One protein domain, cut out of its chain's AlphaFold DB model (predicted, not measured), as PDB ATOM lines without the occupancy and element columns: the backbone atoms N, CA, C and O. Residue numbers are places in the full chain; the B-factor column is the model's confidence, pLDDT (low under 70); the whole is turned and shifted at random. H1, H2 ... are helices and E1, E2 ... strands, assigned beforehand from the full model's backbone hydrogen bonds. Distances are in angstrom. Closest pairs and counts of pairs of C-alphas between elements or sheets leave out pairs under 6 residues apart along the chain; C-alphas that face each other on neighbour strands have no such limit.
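Overview. This is residues 691 to 758 and 767 to 799 of the 1098 residues of the protein "F-box domain-containing protein" of Micromonas commoda (strain RCC299 / NOUM17 / CCMP2709) (UniProt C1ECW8). A helical hairpin, H1 and H2, makes the core, with the short H5 packed on H2 and a tiny ladder of two strands, E1 and E2, beside the start of H1. H4 makes a corner with that start, and H3, residues 744 to 757, sticks out free of the body. The printed part has 101 residues, mostly helix, in the order E1, H1, H2, H3, H4, E2, H5; the two strands are antiparallel. It is only just loose, close to compact, with a radius of gyration of the C-alphas of 15.4 A, and flat, spanning 43 by 35 by 18 A.

Along the chain. E1 is residues 691 to 693, beginning at C-alpha 691 (44.407, -0.691, -18.155). H1, residues 694 to 707, is 19.9 A long; H2, residues 720 to 736, 23.5 A; H3, residues 744 to 757, 17.8 A; H4, residues 767 to 777, 15.3 A. E2 is residues 779 to 781, and H5, residues 784 to 790, ends at C-alpha 790 (48.849, -11.672, -16.672).

Arrangement. E1 and E2 are antiparallel at 136 degrees, with N 692 and O 780 2.9 A apart, within hydrogen-bond range. H1 and H2 touch, closest at the C-alphas of Arg 701 and Ile 727, 5.4 A, at a shallow tilt of 24 degrees, opposite ways. H1 and H4 touch only at their ends, closest at the C-alphas of Ala 695 and Met 776, 4.9 A, about perpendicular at 77 degrees. H5 touches H2 at residues 726 to 733 alone, closest at the C-alphas of Val 733 and Gln 786, 5.8 A. H3 is apart from H2 and H4. Every O i to N i+4 pair is within hydrogen-bond range in H1, H4 and H5, but 10 of 13 in H2 and 8 of 10 in H3.

Size, cuts and confidence. The C-alphas of Glu 756 and Pro 792, the two farthest apart, are 44.3 A apart. Residues 759 to 766 are not printed, and C-alphas 758 and 767 are 13.9 A apart across this cut. The link from H1 to H2 is long, with 12 residues. Mean pLDDT of the printed part is 76.2; it is under 70 in residues 739 to 758 and 767 to 772.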
ATOM      1  N   ARG A 691      44.816  -1.214 -16.836       73.88
ATOM      2  CA  ARG A 691      44.407  -0.691 -18.155       73.88
ATOM      3  C   ARG A 691      45.449  -1.031 -19.228       73.88
ATOM      4  O   ARG A 691      46.649  -0.927 -18.994       73.88
ATOM      5  N   THR A 692      44.997  -1.415 -20.418       84.50
ATOM      6  CA  THR A 692      45.840  -1.785 -21.571       84.50
ATOM      7  C   THR A 692      45.102  -1.495 -22.890       84.50
ATOM      8  O   THR A 692      44.075  -0.822 -22.862       84.50
ATOM      9  N   THR A 693      45.584  -1.975 -24.040       86.25
ATOM     10  CA  THR A 693      44.843  -1.919 -25.321       86.25
ATOM     11  C   THR A 693      44.795  -3.272 -26.024       86.25
ATOM     12  O   THR A 693      45.611  -4.158 -25.756       86.25
ATOM     13  N   ARG A 694      43.865  -3.437 -26.973       85.38
ATOM     14  CA  ARG A 694      43.777  -4.655 -27.800       85.38
ATOM     15  C   ARG A 694      45.051  -4.881 -28.628       85.38
ATOM     16  O   ARG A 694      45.572  -5.993 -28.626       85.38
ATOM     17  N   ALA A 695      45.629  -3.823 -29.214       84.44
ATOM     18  CA  ALA A 695      46.938  -3.893 -29.877       84.44
ATOM     19  C   ALA A 695      48.064  -4.358 -28.940       84.44
ATOM     20  O   ALA A 695      48.948  -5.104 -29.364       84.44
ATOM     21  N   ARG A 696      48.034  -3.959 -27.659       89.69
ATOM     22  CA  ARG A 696      49.032  -4.391 -26.677       89.69
ATOM     23  C   ARG A 696      48.928  -5.881 -26.361       89.69
ATOM     24  O   ARG A 696      49.937  -6.577 -26.427       89.69
ATOM     25  N   LEU A 697      47.726  -6.363 -26.042       89.50
ATOM     26  CA  LEU A 697      47.490  -7.776 -25.732       89.50
ATOM     27  C   LEU A 697      47.839  -8.671 -26.930       89.50
ATOM     28  O   LEU A 697      48.559  -9.655 -26.770       89.50
ATOM     29  N   ARG A 698      47.408  -8.276 -28.139       88.94
ATOM     30  CA  ARG A 698      47.748  -8.960 -29.394       88.94
ATOM     31  C   ARG A 698      49.261  -9.025 -29.615       88.94
ATOM     32  O   ARG A 698      49.778 -10.089 -29.937       88.94
ATOM     33  N   HIS A 699      49.972  -7.910 -29.433       92.12
ATOM     34  CA  HIS A 699      51.421  -7.865 -29.627       92.12
ATOM     35  C   HIS A 699      52.177  -8.799 -28.680       92.12
ATOM     36  O   HIS A 699      53.052  -9.525 -29.144       92.12
ATOM     37  N   ASP A 700      51.858  -8.790 -27.383       92.31
ATOM     38  CA  ASP A 700      52.564  -9.628 -26.408       92.31
ATOM     39  C   ASP A 700      52.330 -11.118 -26.707       92.31
ATOM     40  O   ASP A 700      53.286 -11.897 -26.750       92.31
ATOM     41  N   ARG A 701      51.081 -11.491 -27.025       93.56
ATOM     42  CA  ARG A 701      50.700 -12.835 -27.485       93.56
ATOM     43  C   ARG A 701      51.483 -13.251 -28.729       93.56
ATOM     44  O   ARG A 701      52.124 -14.300 -28.735       93.56
ATOM     45  N   GLU A 702      51.459 -12.432 -29.779       93.44
ATOM     46  CA  GLU A 702      52.127 -12.731 -31.048       93.44
ATOM     47  C   GLU A 702      53.654 -12.747 -30.943       93.44
ATOM     48  O   GLU A 702      54.289 -13.596 -31.572       93.44
ATOM     49  N   GLN A 703      54.256 -11.860 -30.140       94.44
ATOM     50  CA  GLN A 703      55.694 -11.890 -29.880       94.44
ATOM     51  C   GLN A 703      56.072 -13.205 -29.199       94.44
ATOM     52  O   GLN A 703      57.015 -13.863 -29.631       94.44
ATOM     53  N   LEU A 704      55.333 -13.621 -28.167       94.56
ATOM     54  CA  LEU A 704      55.581 -14.887 -27.479       94.56
ATOM     55  C   LEU A 704      55.385 -16.091 -28.412       94.56
ATOM     56  O   LEU A 704      56.251 -16.964 -28.455       94.56
ATOM     57  N   ALA A 705      54.319 -16.103 -29.217       94.50
ATOM     58  CA  ALA A 705      54.051 -17.147 -30.206       94.50
ATOM     59  C   ALA A 705      55.145 -17.234 -31.290       94.50
ATOM     60  O   ALA A 705      55.551 -18.332 -31.671       94.50
ATOM     61  N   TYR A 706      55.678 -16.097 -31.753       94.75
ATOM     62  CA  TYR A 706      56.871 -16.061 -32.604       94.75
ATOM     63  C   TYR A 706      58.080 -16.655 -31.868       94.75
ATOM     64  O   TYR A 706      58.689 -17.597 -32.378       94.75
ATOM     65  N   LEU A 707      58.383 -16.167 -30.660       94.50
ATOM     66  CA  LEU A 707      59.557 -16.547 -29.867       94.50
ATOM     67  C   LEU A 707      59.619 -18.040 -29.514       94.50
ATOM     68  O   LEU A 707      60.721 -18.575 -29.467       94.50
ATOM     69  N   VAL A 708      58.495 -18.726 -29.275       94.88
ATOM     70  CA  VAL A 708      58.483 -20.184 -29.001       94.88
ATOM     71  C   VAL A 708      58.475 -21.056 -30.265       94.88
ATOM     72  O   VAL A 708      58.571 -22.285 -30.174       94.88
ATOM     73  N   SER A 709      58.325 -20.446 -31.444       93.19
ATOM     74  CA  SER A 709      58.228 -21.149 -32.726       93.19
ATOM     75  C   SER A 709      59.588 -21.366 -33.393       93.19
ATOM     76  O   SER A 709      60.595 -20.741 -33.059       93.19
ATOM     77  N   GLU A 710      59.617 -22.232 -34.403       90.62
ATOM     78  CA  GLU A 710      60.829 -22.474 -35.192       90.62
ATOM     79  C   GLU A 710      61.197 -21.292 -36.106       90.62
ATOM     80  O   GLU A 710      62.366 -21.151 -36.463       90.62
ATOM     81  N   ARG A 711      60.245 -20.384 -36.392       88.38
ATOM     82  CA  ARG A 711      60.485 -19.129 -37.135       88.38
ATOM     83  C   ARG A 711      61.403 -18.169 -36.385       88.38
ATOM     84  O   ARG A 711      62.178 -17.448 -37.009       88.38
ATOM     85  N   ALA A 712      61.342 -18.161 -35.053       88.81
ATOM     86  CA  ALA A 712      62.328 -17.463 -34.245       88.81
ATOM     87  C   ALA A 712      63.698 -18.146 -34.418       88.81
ATOM     88  O   ALA A 712      63.802 -19.353 -34.160       88.81
ATOM     89  N   PRO A 713      64.756 -17.412 -34.824       84.44
ATOM     90  CA  PRO A 713      66.116 -17.939 -34.852       84.44
ATOM     91  C   PRO A 713      66.492 -18.546 -33.500       84.44
ATOM     92  O   PRO A 713      66.166 -17.979 -32.462       84.44
ATOM     93  N   GLU A 714      67.225 -19.659 -33.496       85.31
ATOM     94  CA  GLU A 714      67.552 -20.407 -32.270       85.31
ATOM     95  C   GLU A 714      68.126 -19.511 -31.156       85.31
ATOM     96  O   GLU A 714      67.696 -19.588 -30.010       85.31
ATOM     97  N   SER A 715      69.002 -18.563 -31.508       79.38
ATOM     98  CA  SER A 715      69.598 -17.611 -30.555       79.38
ATOM     99  C   SER A 715      68.638 -16.562 -29.951       79.38
ATOM    100  O   SER A 715      69.081 -15.755 -29.133       79.38
ATOM    101  N   VAL A 716      67.358 -16.527 -30.339       81.19
ATOM    102  CA  VAL A 716      66.284 -15.762 -29.662       81.19
ATOM    103  C   VAL A 716      65.115 -16.634 -29.207       81.19
ATOM    104  O   VAL A 716      64.161 -16.107 -28.639       81.19
ATOM    105  N   ARG A 717      65.148 -17.945 -29.468       89.00
ATOM    106  CA  ARG A 717      63.998 -18.821 -29.246       89.00
ATOM    107  C   ARG A 717      63.746 -18.999 -27.748       89.00
ATOM    108  O   ARG A 717      64.618 -19.449 -27.007       89.00
ATOM    109  N   LEU A 718      62.546 -18.642 -27.304       90.44
ATOM    110  CA  LEU A 718      62.113 -18.805 -25.922       90.44
ATOM    111  C   LEU A 718      61.737 -20.271 -25.679       90.44
ATOM    112  O   LEU A 718      61.027 -20.881 -26.478       90.44
ATOM    113  N   ALA A 719      62.201 -20.834 -24.563       90.00
ATOM    114  CA  ALA A 719      61.836 -22.184 -24.145       90.00
ATOM    115  C   ALA A 719      60.308 -22.301 -23.996       90.00
ATOM    116  O   ALA A 719      59.671 -21.423 -23.398       90.00
ATOM    117  N   LYS A 720      59.707 -23.373 -24.530       91.06
ATOM    118  CA  LYS A 720      58.241 -23.547 -24.541       91.06
ATOM    119  C   LYS A 720      57.677 -23.578 -23.123       91.06
ATOM    120  O   LYS A 720      56.633 -23.000 -22.870       91.06
ATOM    121  N   GLU A 721      58.427 -24.127 -22.180       89.69
ATOM    122  CA  GLU A 721      58.111 -24.213 -20.752       89.69
ATOM    123  C   GLU A 721      57.995 -22.833 -20.072       89.69
ATOM    124  O   GLU A 721      57.416 -22.728 -18.992       89.69
ATOM    125  N   VAL A 722      58.541 -21.779 -20.692       84.50
ATOM    126  CA  VAL A 722      58.485 -20.386 -20.217       84.50
ATOM    127  C   VAL A 722      57.488 -19.558 -21.031       84.50
ATOM    128  O   VAL A 722      56.740 -18.770 -20.459       84.50
ATOM    129  N   GLY A 723      57.470 -19.724 -22.357       91.25
ATOM    130  CA  GLY A 723      56.611 -18.939 -23.246       91.25
ATOM    131  C   GLY A 723      55.172 -19.449 -23.357       91.25
ATOM    132  O   GLY A 723      54.253 -18.640 -23.388       91.25
ATOM    133  N   GLN A 724      54.950 -20.766 -23.364       94.44
ATOM    134  CA  GLN A 724      53.619 -21.357 -23.556       94.44
ATOM    135  C   GLN A 724      52.614 -20.954 -22.453       94.44
ATOM    136  O   GLN A 724      51.535 -20.488 -22.816       94.44
ATOM    137  N   PRO A 725      52.957 -20.980 -21.143       95.00
ATOM    138  CA  PRO A 725      52.037 -20.519 -20.096       95.00
ATOM    139  C   PRO A 725      51.720 -19.020 -20.180       95.00
ATOM    140  O   PRO A 725      50.698 -18.573 -19.667       95.00
ATOM    141  N   ALA A 726      52.597 -18.230 -20.810       93.75
ATOM    142  CA  ALA A 726      52.361 -16.814 -21.052       93.75
ATOM    143  C   ALA A 726      51.392 -16.603 -22.226       93.75
ATOM    144  O   ALA A 726      50.484 -15.787 -22.110       93.75
ATOM    145  N   ILE A 727      51.542 -17.359 -23.322       94.56
ATOM    146  CA  ILE A 727      50.611 -17.349 -24.466       94.56
ATOM    147  C   ILE A 727      49.211 -17.750 -23.989       94.56
ATOM    148  O   ILE A 727      48.279 -16.981 -24.175       94.56
ATOM    149  N   GLU A 728      49.078 -18.872 -23.278       95.88
ATOM    150  CA  GLU A 728      47.804 -19.336 -22.702       95.88
ATOM    151  C   GLU A 728      47.165 -18.279 -21.784       95.88
ATOM    152  O   GLU A 728      45.958 -18.034 -21.842       95.88
ATOM    153  N   ALA A 729      47.979 -17.578 -20.986       94.31
ATOM    154  CA  ALA A 729      47.506 -16.491 -20.138       94.31
ATOM    155  C   ALA A 729      46.990 -15.272 -20.924       94.31
ATOM    156  O   ALA A 729      46.021 -14.650 -20.484       94.31
ATOM    157  N   TYR A 730      47.601 -14.932 -22.065       93.81
ATOM    158  CA  TYR A 730      47.085 -13.900 -22.968       93.81
ATOM    159  C   TYR A 730      45.832 -14.371 -23.709       93.81
ATOM    160  O   TYR A 730      44.860 -13.622 -23.738       93.81
ATOM    161  N   ASP A 731      45.813 -15.599 -24.225       92.88
ATOM    162  CA  ASP A 731      44.703 -16.162 -25.000       92.88
ATOM    163  C   ASP A 731      43.418 -16.242 -24.165       92.88
ATOM    164  O   ASP A 731      42.372 -15.759 -24.598       92.88
ATOM    165  N   GLU A 732      43.491 -16.725 -22.916       92.81
ATOM    166  CA  GLU A 732      42.339 -16.718 -22.001       92.81
ATOM    167  C   GLU A 732      41.806 -15.299 -21.726       92.81
ATOM    168  O   GLU A 732      40.596 -15.101 -21.621       92.81
ATOM    169  N   VAL A 733      42.682 -14.293 -21.597       90.38
ATOM    170  CA  VAL A 733      42.264 -12.898 -21.354       90.38
ATOM    171  C   VAL A 733      41.667 -12.281 -22.611       90.38
ATOM    172  O   VAL A 733      40.647 -11.605 -22.529       90.38
ATOM    173  N   ILE A 734      42.277 -12.534 -23.765       87.56
ATOM    174  CA  ILE A 734      41.817 -12.092 -25.080       87.56
ATOM    175  C   ILE A 734      40.424 -12.667 -25.366       87.56
ATOM    176  O   ILE A 734      39.526 -11.905 -25.724       87.56
ATOM    177  N   ALA A 735      40.202 -13.961 -25.121       86.38
ATOM    178  CA  ALA A 735      38.895 -14.605 -25.247       86.38
ATOM    179  C   ALA A 735      37.851 -14.016 -24.277       86.38
ATOM    180  O   ALA A 735      36.754 -13.651 -24.700       86.38
ATOM    181  N   GLU A 736      38.201 -13.823 -22.997       87.00
ATOM    182  CA  GLU A 736      37.325 -13.175 -22.000       87.00
ATOM    183  C   GLU A 736      36.954 -11.715 -22.346       87.00
ATOM    184  O   GLU A 736      35.994 -11.184 -21.793       87.00
ATOM    185  N   LEU A 737      37.682 -11.062 -23.260       81.38
ATOM    186  CA  LEU A 737      37.421  -9.703 -23.759       81.38
ATOM    187  C   LEU A 737      36.617  -9.675 -25.078       81.38
ATOM    188  O   LEU A 737      36.638  -8.669 -25.802       81.38
ATOM    189  N   GLY A 738      35.923 -10.773 -25.396       71.69
ATOM    190  CA  GLY A 738      35.176 -10.957 -26.647       71.69
ATOM    191  C   GLY A 738      36.051 -11.384 -27.830       71.69
ATOM    192  O   GLY A 738      35.625 -11.277 -28.977       71.69
ATOM    193  N   GLY A 739      37.274 -11.840 -27.555       58.38
ATOM    194  CA  GLY A 739      38.283 -12.152 -28.556       58.38
ATOM    195  C   GLY A 739      39.035 -10.922 -29.074       58.38
ATOM    196  O   GLY A 739      38.572  -9.782 -29.027       58.38
ATOM    197  N   VAL A 740      40.221 -11.201 -29.608       50.28
ATOM    198  CA  VAL A 740      40.852 -10.451 -30.706       50.28
ATOM    199  C   VAL A 740      40.903 -11.359 -31.939       50.28
ATOM    200  O   VAL A 740      40.730 -10.882 -33.044       50.28
ATOM    201  N   GLU A 741      41.012 -12.679 -31.756       43.22
ATOM    202  CA  GLU A 741      41.056 -13.692 -32.828       43.22
ATOM    203  C   GLU A 741      39.763 -13.793 -33.657       43.22
ATOM    204  O   GLU A 741      39.798 -14.257 -34.791       43.22
ATOM    205  N   ASN A 742      38.644 -13.253 -33.156       39.53
ATOM    206  CA  ASN A 742      37.446 -13.024 -33.968       39.53
ATOM    207  C   ASN A 742      37.625 -11.888 -34.998       39.53
ATOM    208  O   ASN A 742      36.677 -11.596 -35.725       39.53
ATOM    209  N   THR A 743      38.805 -11.259 -35.096       42.88
ATOM    210  CA  THR A 743      39.234 -10.665 -36.363       42.88
ATOM    211  C   THR A 743      39.700 -11.751 -37.317       42.88
ATOM    212  O   THR A 743      39.065 -11.876 -38.340       42.88
ATOM    213  N   ASP A 744      40.718 -12.564 -37.028       39.03
ATOM    214  CA  ASP A 744      41.382 -13.390 -38.055       39.03
ATOM    215  C   ASP A 744      40.461 -14.383 -38.798       39.03
ATOM    216  O   ASP A 744      40.516 -14.414 -40.024       39.03
ATOM    217  N   ASP A 745      39.556 -15.119 -38.139       36.22
ATOM    218  CA  ASP A 745      38.638 -16.021 -38.872       36.22
ATOM    219  C   ASP A 745      37.536 -15.261 -39.637       36.22
ATOM    220  O   ASP A 745      37.269 -15.566 -40.804       36.22
ATOM    221  N   ASN A 746      36.955 -14.204 -39.049       37.47
ATOM    222  CA  ASN A 746      36.032 -13.327 -39.784       37.47
ATOM    223  C   ASN A 746      36.754 -12.581 -40.913       37.47
ATOM    224  O   ASN A 746      36.162 -12.370 -41.956       37.47
ATOM    225  N   LEU A 747      38.031 -12.235 -40.753       41.56
ATOM    226  CA  LEU A 747      38.887 -11.640 -41.773       41.56
ATOM    227  C   LEU A 747      39.291 -12.662 -42.828       41.56
ATOM    228  O   LEU A 747      39.594 -12.237 -43.925       41.56
ATOM    229  N   LEU A 748      39.286 -13.970 -42.573       37.31
ATOM    230  CA  LEU A 748      39.569 -14.987 -43.593       37.31
ATOM    231  C   LEU A 748      38.320 -15.398 -44.385       37.31
ATOM    232  O   LEU A 748      38.444 -15.835 -45.533       37.31
ATOM    233  N   GLU A 749      37.118 -15.251 -43.823       35.12
ATOM    234  CA  GLU A 749      35.862 -15.302 -44.587       35.12
ATOM    235  C   GLU A 749      35.586 -13.964 -45.293       35.12
ATOM    236  O   GLU A 749      35.269 -13.944 -46.489       35.12
ATOM    237  N   GLU A 750      35.807 -12.835 -44.613       38.31
ATOM    238  CA  GLU A 750      35.729 -11.518 -45.229       38.31
ATOM    239  C   GLU A 750      36.803 -11.358 -46.302       38.31
ATOM    240  O   GLU A 750      36.385 -11.115 -47.419       38.31
ATOM    241  N   GLU A 751      38.109 -11.597 -46.095       38.19
ATOM    242  CA  GLU A 751      39.157 -11.474 -47.140       38.19
ATOM    243  C   GLU A 751      38.865 -12.319 -48.390       38.19
ATOM    244  O   GLU A 751      39.231 -11.895 -49.487       38.19
ATOM    245  N   LYS A 752      38.130 -13.436 -48.294       35.28
ATOM    246  CA  LYS A 752      37.612 -14.144 -49.484       35.28
ATOM    247  C   LYS A 752      36.552 -13.309 -50.206       35.28
ATOM    248  O   LYS A 752      36.738 -12.970 -51.372       35.28
ATOM    249  N   SER A 753      35.499 -12.883 -49.506       38.50
ATOM    250  CA  SER A 753      34.468 -11.982 -50.063       38.50
ATOM    251  C   SER A 753      34.965 -10.551 -50.357       38.50
ATOM    252  O   SER A 753      34.283  -9.759 -51.005       38.50
ATOM    253  N   PHE A 754      36.147 -10.182 -49.863       37.28
ATOM    254  CA  PHE A 754      36.751  -8.855 -49.937       37.28
ATOM    255  C   PHE A 754      37.844  -8.829 -51.000       37.28
ATOM    256  O   PHE A 754      38.030  -7.796 -51.620       37.28
ATOM    257  N   ALA A 755      38.470  -9.954 -51.355       38.59
ATOM    258  CA  ALA A 755      39.141 -10.099 -52.649       38.59
ATOM    259  C   ALA A 755      38.151  -9.891 -53.816       38.59
ATOM    260  O   ALA A 755      38.530  -9.397 -54.879       38.59
ATOM    261  N   GLU A 756      36.870 -10.205 -53.596       38.88
ATOM    262  CA  GLU A 756      35.774  -9.908 -54.522       38.88
ATOM    263  C   GLU A 756      35.307  -8.440 -54.413       38.88
ATOM    264  O   GLU A 756      35.275  -7.745 -55.428       38.88
ATOM    265  N   ARG A 757      35.045  -7.902 -53.206       37.81
ATOM    266  CA  ARG A 757      34.653  -6.480 -53.023       37.81
ATOM    267  C   ARG A 757      35.760  -5.460 -53.351       37.81
ATOM    268  O   ARG A 757      35.457  -4.367 -53.819       37.81
ATOM    269  N   ARG A 758      37.042  -5.809 -53.211       36.53
ATOM    270  CA  ARG A 758      38.209  -4.968 -53.567       36.53
ATOM    271  C   ARG A 758      38.424  -4.859 -55.084       36.53
ATOM    272  O   ARG A 758      39.218  -4.040 -55.529       36.53
ATOM    273  N   ASP A 767      36.700   3.493 -43.982       50.03
ATOM    274  CA  ASP A 767      35.862   3.398 -42.776       50.03
ATOM    275  C   ASP A 767      36.247   2.189 -41.927       50.03
ATOM    276  O   ASP A 767      36.489   2.333 -40.727       50.03
ATOM    277  N   TRP A 768      36.435   1.026 -42.561       52.03
ATOM    278  CA  TRP A 768      36.910  -0.173 -41.876       52.03
ATOM    279  C   TRP A 768      38.286   0.045 -41.225       52.03
ATOM    280  O   TRP A 768      38.458  -0.297 -40.056       52.03
ATOM    281  N   LEU A 769      39.237   0.699 -41.910       58.53
ATOM    282  CA  LEU A 769      40.533   1.042 -41.306       58.53
ATOM    283  C   LEU A 769      40.387   1.986 -40.101       58.53
ATOM    284  O   LEU A 769      41.105   1.820 -39.118       58.53
ATOM    285  N   ARG A 770      39.439   2.937 -40.123       60.00
ATOM    286  CA  ARG A 770      39.184   3.842 -38.988       60.00
ATOM    287  C   ARG A 770      38.593   3.114 -37.781       60.00
ATOM    288  O   ARG A 770      39.051   3.353 -36.661       60.00
ATOM    289  N   ASP A 771      37.628   2.216 -37.978       67.19
ATOM    290  CA  ASP A 771      37.082   1.411 -36.879       67.19
ATOM    291  C   ASP A 771      38.088   0.361 -36.369       67.19
ATOM    292  O   ASP A 771      38.173   0.146 -35.160       67.19
ATOM    293  N   ALA A 772      38.930  -0.203 -37.239       68.06
ATOM    294  CA  ALA A 772      40.046  -1.070 -36.861       68.06
ATOM    295  C   ALA A 772      41.108  -0.326 -36.024       68.06
ATOM    296  O   ALA A 772      41.500  -0.788 -34.949       68.06
ATOM    297  N   ASP A 773      41.527   0.872 -36.454       72.69
ATOM    298  CA  ASP A 773      42.424   1.750 -35.697       72.69
ATOM    299  C   ASP A 773      41.842   2.108 -34.320       72.69
ATOM    300  O   ASP A 773      42.554   2.066 -33.310       72.69
ATOM    301  N   LYS A 774      40.548   2.430 -34.263       76.81
ATOM    302  CA  LYS A 774      39.807   2.728 -33.033       76.81
ATOM    303  C   LYS A 774      39.773   1.515 -32.101       76.81
ATOM    304  O   LYS A 774      40.324   1.612 -31.005       76.81
ATOM    305  N   TYR A 775      39.252   0.372 -32.554       77.75
ATOM    306  CA  TYR A 775      39.191  -0.900 -31.816       77.75
ATOM    307  C   TYR A 775      40.563  -1.321 -31.267       77.75
ATOM    308  O   TYR A 775      40.712  -1.612 -30.082       77.75
ATOM    309  N   MET A 776      41.615  -1.252 -32.087       81.12
ATOM    310  CA  MET A 776      42.968  -1.621 -31.660       81.12
ATOM    311  C   MET A 776      43.614  -0.601 -30.704       81.12
ATOM    312  O   MET A 776      44.565  -0.944 -30.001       81.12
ATOM    313  N   SER A 777      43.112   0.641 -30.655       78.81
ATOM    314  CA  SER A 777      43.546   1.681 -29.702       78.81
ATOM    315  C   SER A 777      42.698   1.749 -28.428       78.81
ATOM    316  O   SER A 777      43.069   2.463 -27.497       78.81
ATOM    317  N   GLU A 778      41.583   1.014 -28.376       81.19
ATOM    318  CA  GLU A 778      40.631   1.031 -27.267       81.19
ATOM    319  C   GLU A 778      41.317   0.698 -25.937       81.19
ATOM    320  O   GLU A 778      42.042  -0.296 -25.824       81.19
ATOM    321  N   ILE A 779      41.073   1.533 -24.922       83.50
ATOM    322  CA  ILE A 779      41.613   1.352 -23.573       83.50
ATOM    323  C   ILE A 779      40.765   0.308 -22.847       83.50
ATOM    324  O   ILE A 779      39.734   0.618 -22.248       83.50
ATOM    325  N   VAL A 780      41.228  -0.935 -22.870       82.94
ATOM    326  CA  VAL A 780      40.592  -2.045 -22.168       82.94
ATOM    327  C   VAL A 780      40.981  -2.001 -20.691       82.94
ATOM    328  O   VAL A 780      42.166  -1.988 -20.351       82.94
ATOM    329  N   SER A 781      39.985  -2.010 -19.804       83.19
ATOM    330  CA  SER A 781      40.202  -2.208 -18.364       83.19
ATOM    331  C   SER A 781      40.106  -3.696 -18.028       83.19
ATOM    332  O   SER A 781      39.104  -4.337 -18.340       83.19
ATOM    333  N   LEU A 782      41.145  -4.252 -17.408       82.75
ATOM    334  CA  LEU A 782      41.226  -5.674 -17.068       82.75
ATOM    335  C   LEU A 782      40.589  -5.948 -15.702       82.75
ATOM    336  O   LEU A 782      40.862  -5.248 -14.727       82.75
ATOM    337  N   SER A 783      39.799  -7.014 -15.598       83.56
ATOM    338  CA  SER A 783      39.252  -7.479 -14.318       83.56
ATOM    339  C   SER A 783      40.340  -7.990 -13.362       83.56
ATOM    340  O   SER A 783      41.430  -8.384 -13.780       83.56
ATOM    341  N   VAL A 784      40.002  -8.074 -12.071       80.75
ATOM    342  CA  VAL A 784      40.816  -8.680 -10.996       80.75
ATOM    343  C   VAL A 784      41.426 -10.027 -11.422       80.75
ATOM    344  O   VAL A 784      42.618 -10.277 -11.224       80.75
ATOM    345  N   LYS A 785      40.617 -10.885 -12.062       84.94
ATOM    346  CA  LYS A 785      41.010 -12.213 -12.560       84.94
ATOM    347  C   LYS A 785      42.031 -12.111 -13.697       84.94
ATOM    348  O   LYS A 785      43.074 -12.758 -13.640       84.94
ATOM    349  N   GLN A 786      41.751 -11.279 -14.700       87.06
ATOM    350  CA  GLN A 786      42.607 -11.096 -15.879       87.06
ATOM    351  C   GLN A 786      43.960 -10.473 -15.504       87.06
ATOM    352  O   GLN A 786      45.000 -10.962 -15.943       87.06
ATOM    353  N   GLN A 787      43.965  -9.469 -14.619       84.38
ATOM    354  CA  GLN A 787      45.188  -8.920 -14.022       84.38
ATOM    355  C   GLN A 787      45.981 -10.014 -13.291       84.38
ATOM    356  O   GLN A 787      47.169 -10.195 -13.544       84.38
ATOM    357  N   THR A 788      45.337 -10.805 -12.430       83.94
ATOM    358  CA  THR A 788      46.022 -11.894 -11.706       83.94
ATOM    359  C   THR A 788      46.643 -12.921 -12.666       83.94
ATOM    360  O   THR A 788      47.754 -13.386 -12.414       83.94
ATOM    361  N   ARG A 789      45.984 -13.222 -13.797       89.19
ATOM    362  CA  ARG A 789      46.489 -14.142 -14.832       89.19
ATOM    363  C   ARG A 789      47.720 -13.588 -15.574       89.19
ATOM    364  O   ARG A 789      48.670 -14.332 -15.796       89.19
ATOM    365  N   LEU A 790      47.743 -12.294 -15.916       89.50
ATOM    366  CA  LEU A 790      48.849 -11.672 -16.672       89.50
ATOM    367  C   LEU A 790      50.023 -11.166 -15.818       89.50
ATOM    368  O   LEU A 790      51.092 -10.889 -16.365       89.50
ATOM    369  N   ALA A 791      49.868 -11.037 -14.498       85.75
ATOM    370  CA  ALA A 791      50.875 -10.446 -13.604       85.75
ATOM    371  C   ALA A 791      52.295 -11.071 -13.667       85.75
ATOM    372  O   ALA A 791      53.272 -10.338 -13.451       85.75
ATOM    373  N   PRO A 792      52.469 -12.378 -13.972       86.69
ATOM    374  CA  PRO A 792      53.794 -12.969 -14.179       86.69
ATOM    375  C   PRO A 792      54.493 -12.531 -15.476       86.69
ATOM    376  O   PRO A 792      55.708 -12.683 -15.573       86.69
ATOM    377  N   PHE A 793      53.755 -12.001 -16.459       87.56
ATOM    378  CA  PHE A 793      54.199 -11.877 -17.855       87.56
ATOM    379  C   PHE A 793      54.159 -10.441 -18.401       87.56
ATOM    380  O   PHE A 793      55.062 -10.031 -19.129       87.56
ATOM    381  N   TYR A 794      53.139  -9.660 -18.040       86.00
ATOM    382  CA  TYR A 794      52.928  -8.311 -18.569       86.00
ATOM    383  C   TYR A 794      54.038  -7.341 -18.147       86.00
ATOM    384  O   TYR A 794      54.443  -7.307 -16.982       86.00
ATOM    385  N   ASN A 795      54.537  -6.548 -19.102       84.00
ATOM    386  CA  ASN A 795      55.697  -5.662 -18.941       84.00
ATOM    387  C   ASN A 795      56.933  -6.350 -18.311       84.00
ATOM    388  O   ASN A 795      57.696  -5.728 -17.568       84.00
ATOM    389  N   ARG A 796      57.156  -7.642 -18.604       83.25
ATOM    390  CA  ARG A 796      58.376  -8.375 -18.229       83.25
ATOM    391  C   ARG A 796      59.266  -8.618 -19.442       83.25
ATOM    392  O   ARG A 796      58.788  -8.984 -20.508       83.25
ATOM    393  N   HIS A 797      60.578  -8.525 -19.234       82.38
ATOM    394  CA  HIS A 797      61.580  -8.950 -20.213       82.38
ATOM    395  C   HIS A 797      61.729 -10.485 -20.205       82.38
ATOM    396  O   HIS A 797      62.739 -11.012 -19.740       82.38
ATOM    397  N   LEU A 798      60.700 -11.198 -20.675       84.88
ATOM    398  CA  LEU A 798      60.672 -12.666 -20.792       84.88
ATOM    399  C   LEU A 798      61.715 -13.181 -21.798       84.88
ATOM    400  O   LEU A 798      62.346 -14.210 -21.572       84.88
ATOM    401  N   ALA A 799      61.935 -12.418 -22.869       85.12
ATOM    402  CA  ALA A 799      63.064 -12.555 -23.781       85.12
ATOM    403  C   ALA A 799      63.830 -11.227 -23.878       85.12
ATOM    404  O   ALA A 799      63.227 -10.155 -24.024       85.12
TER     405      ALA A 799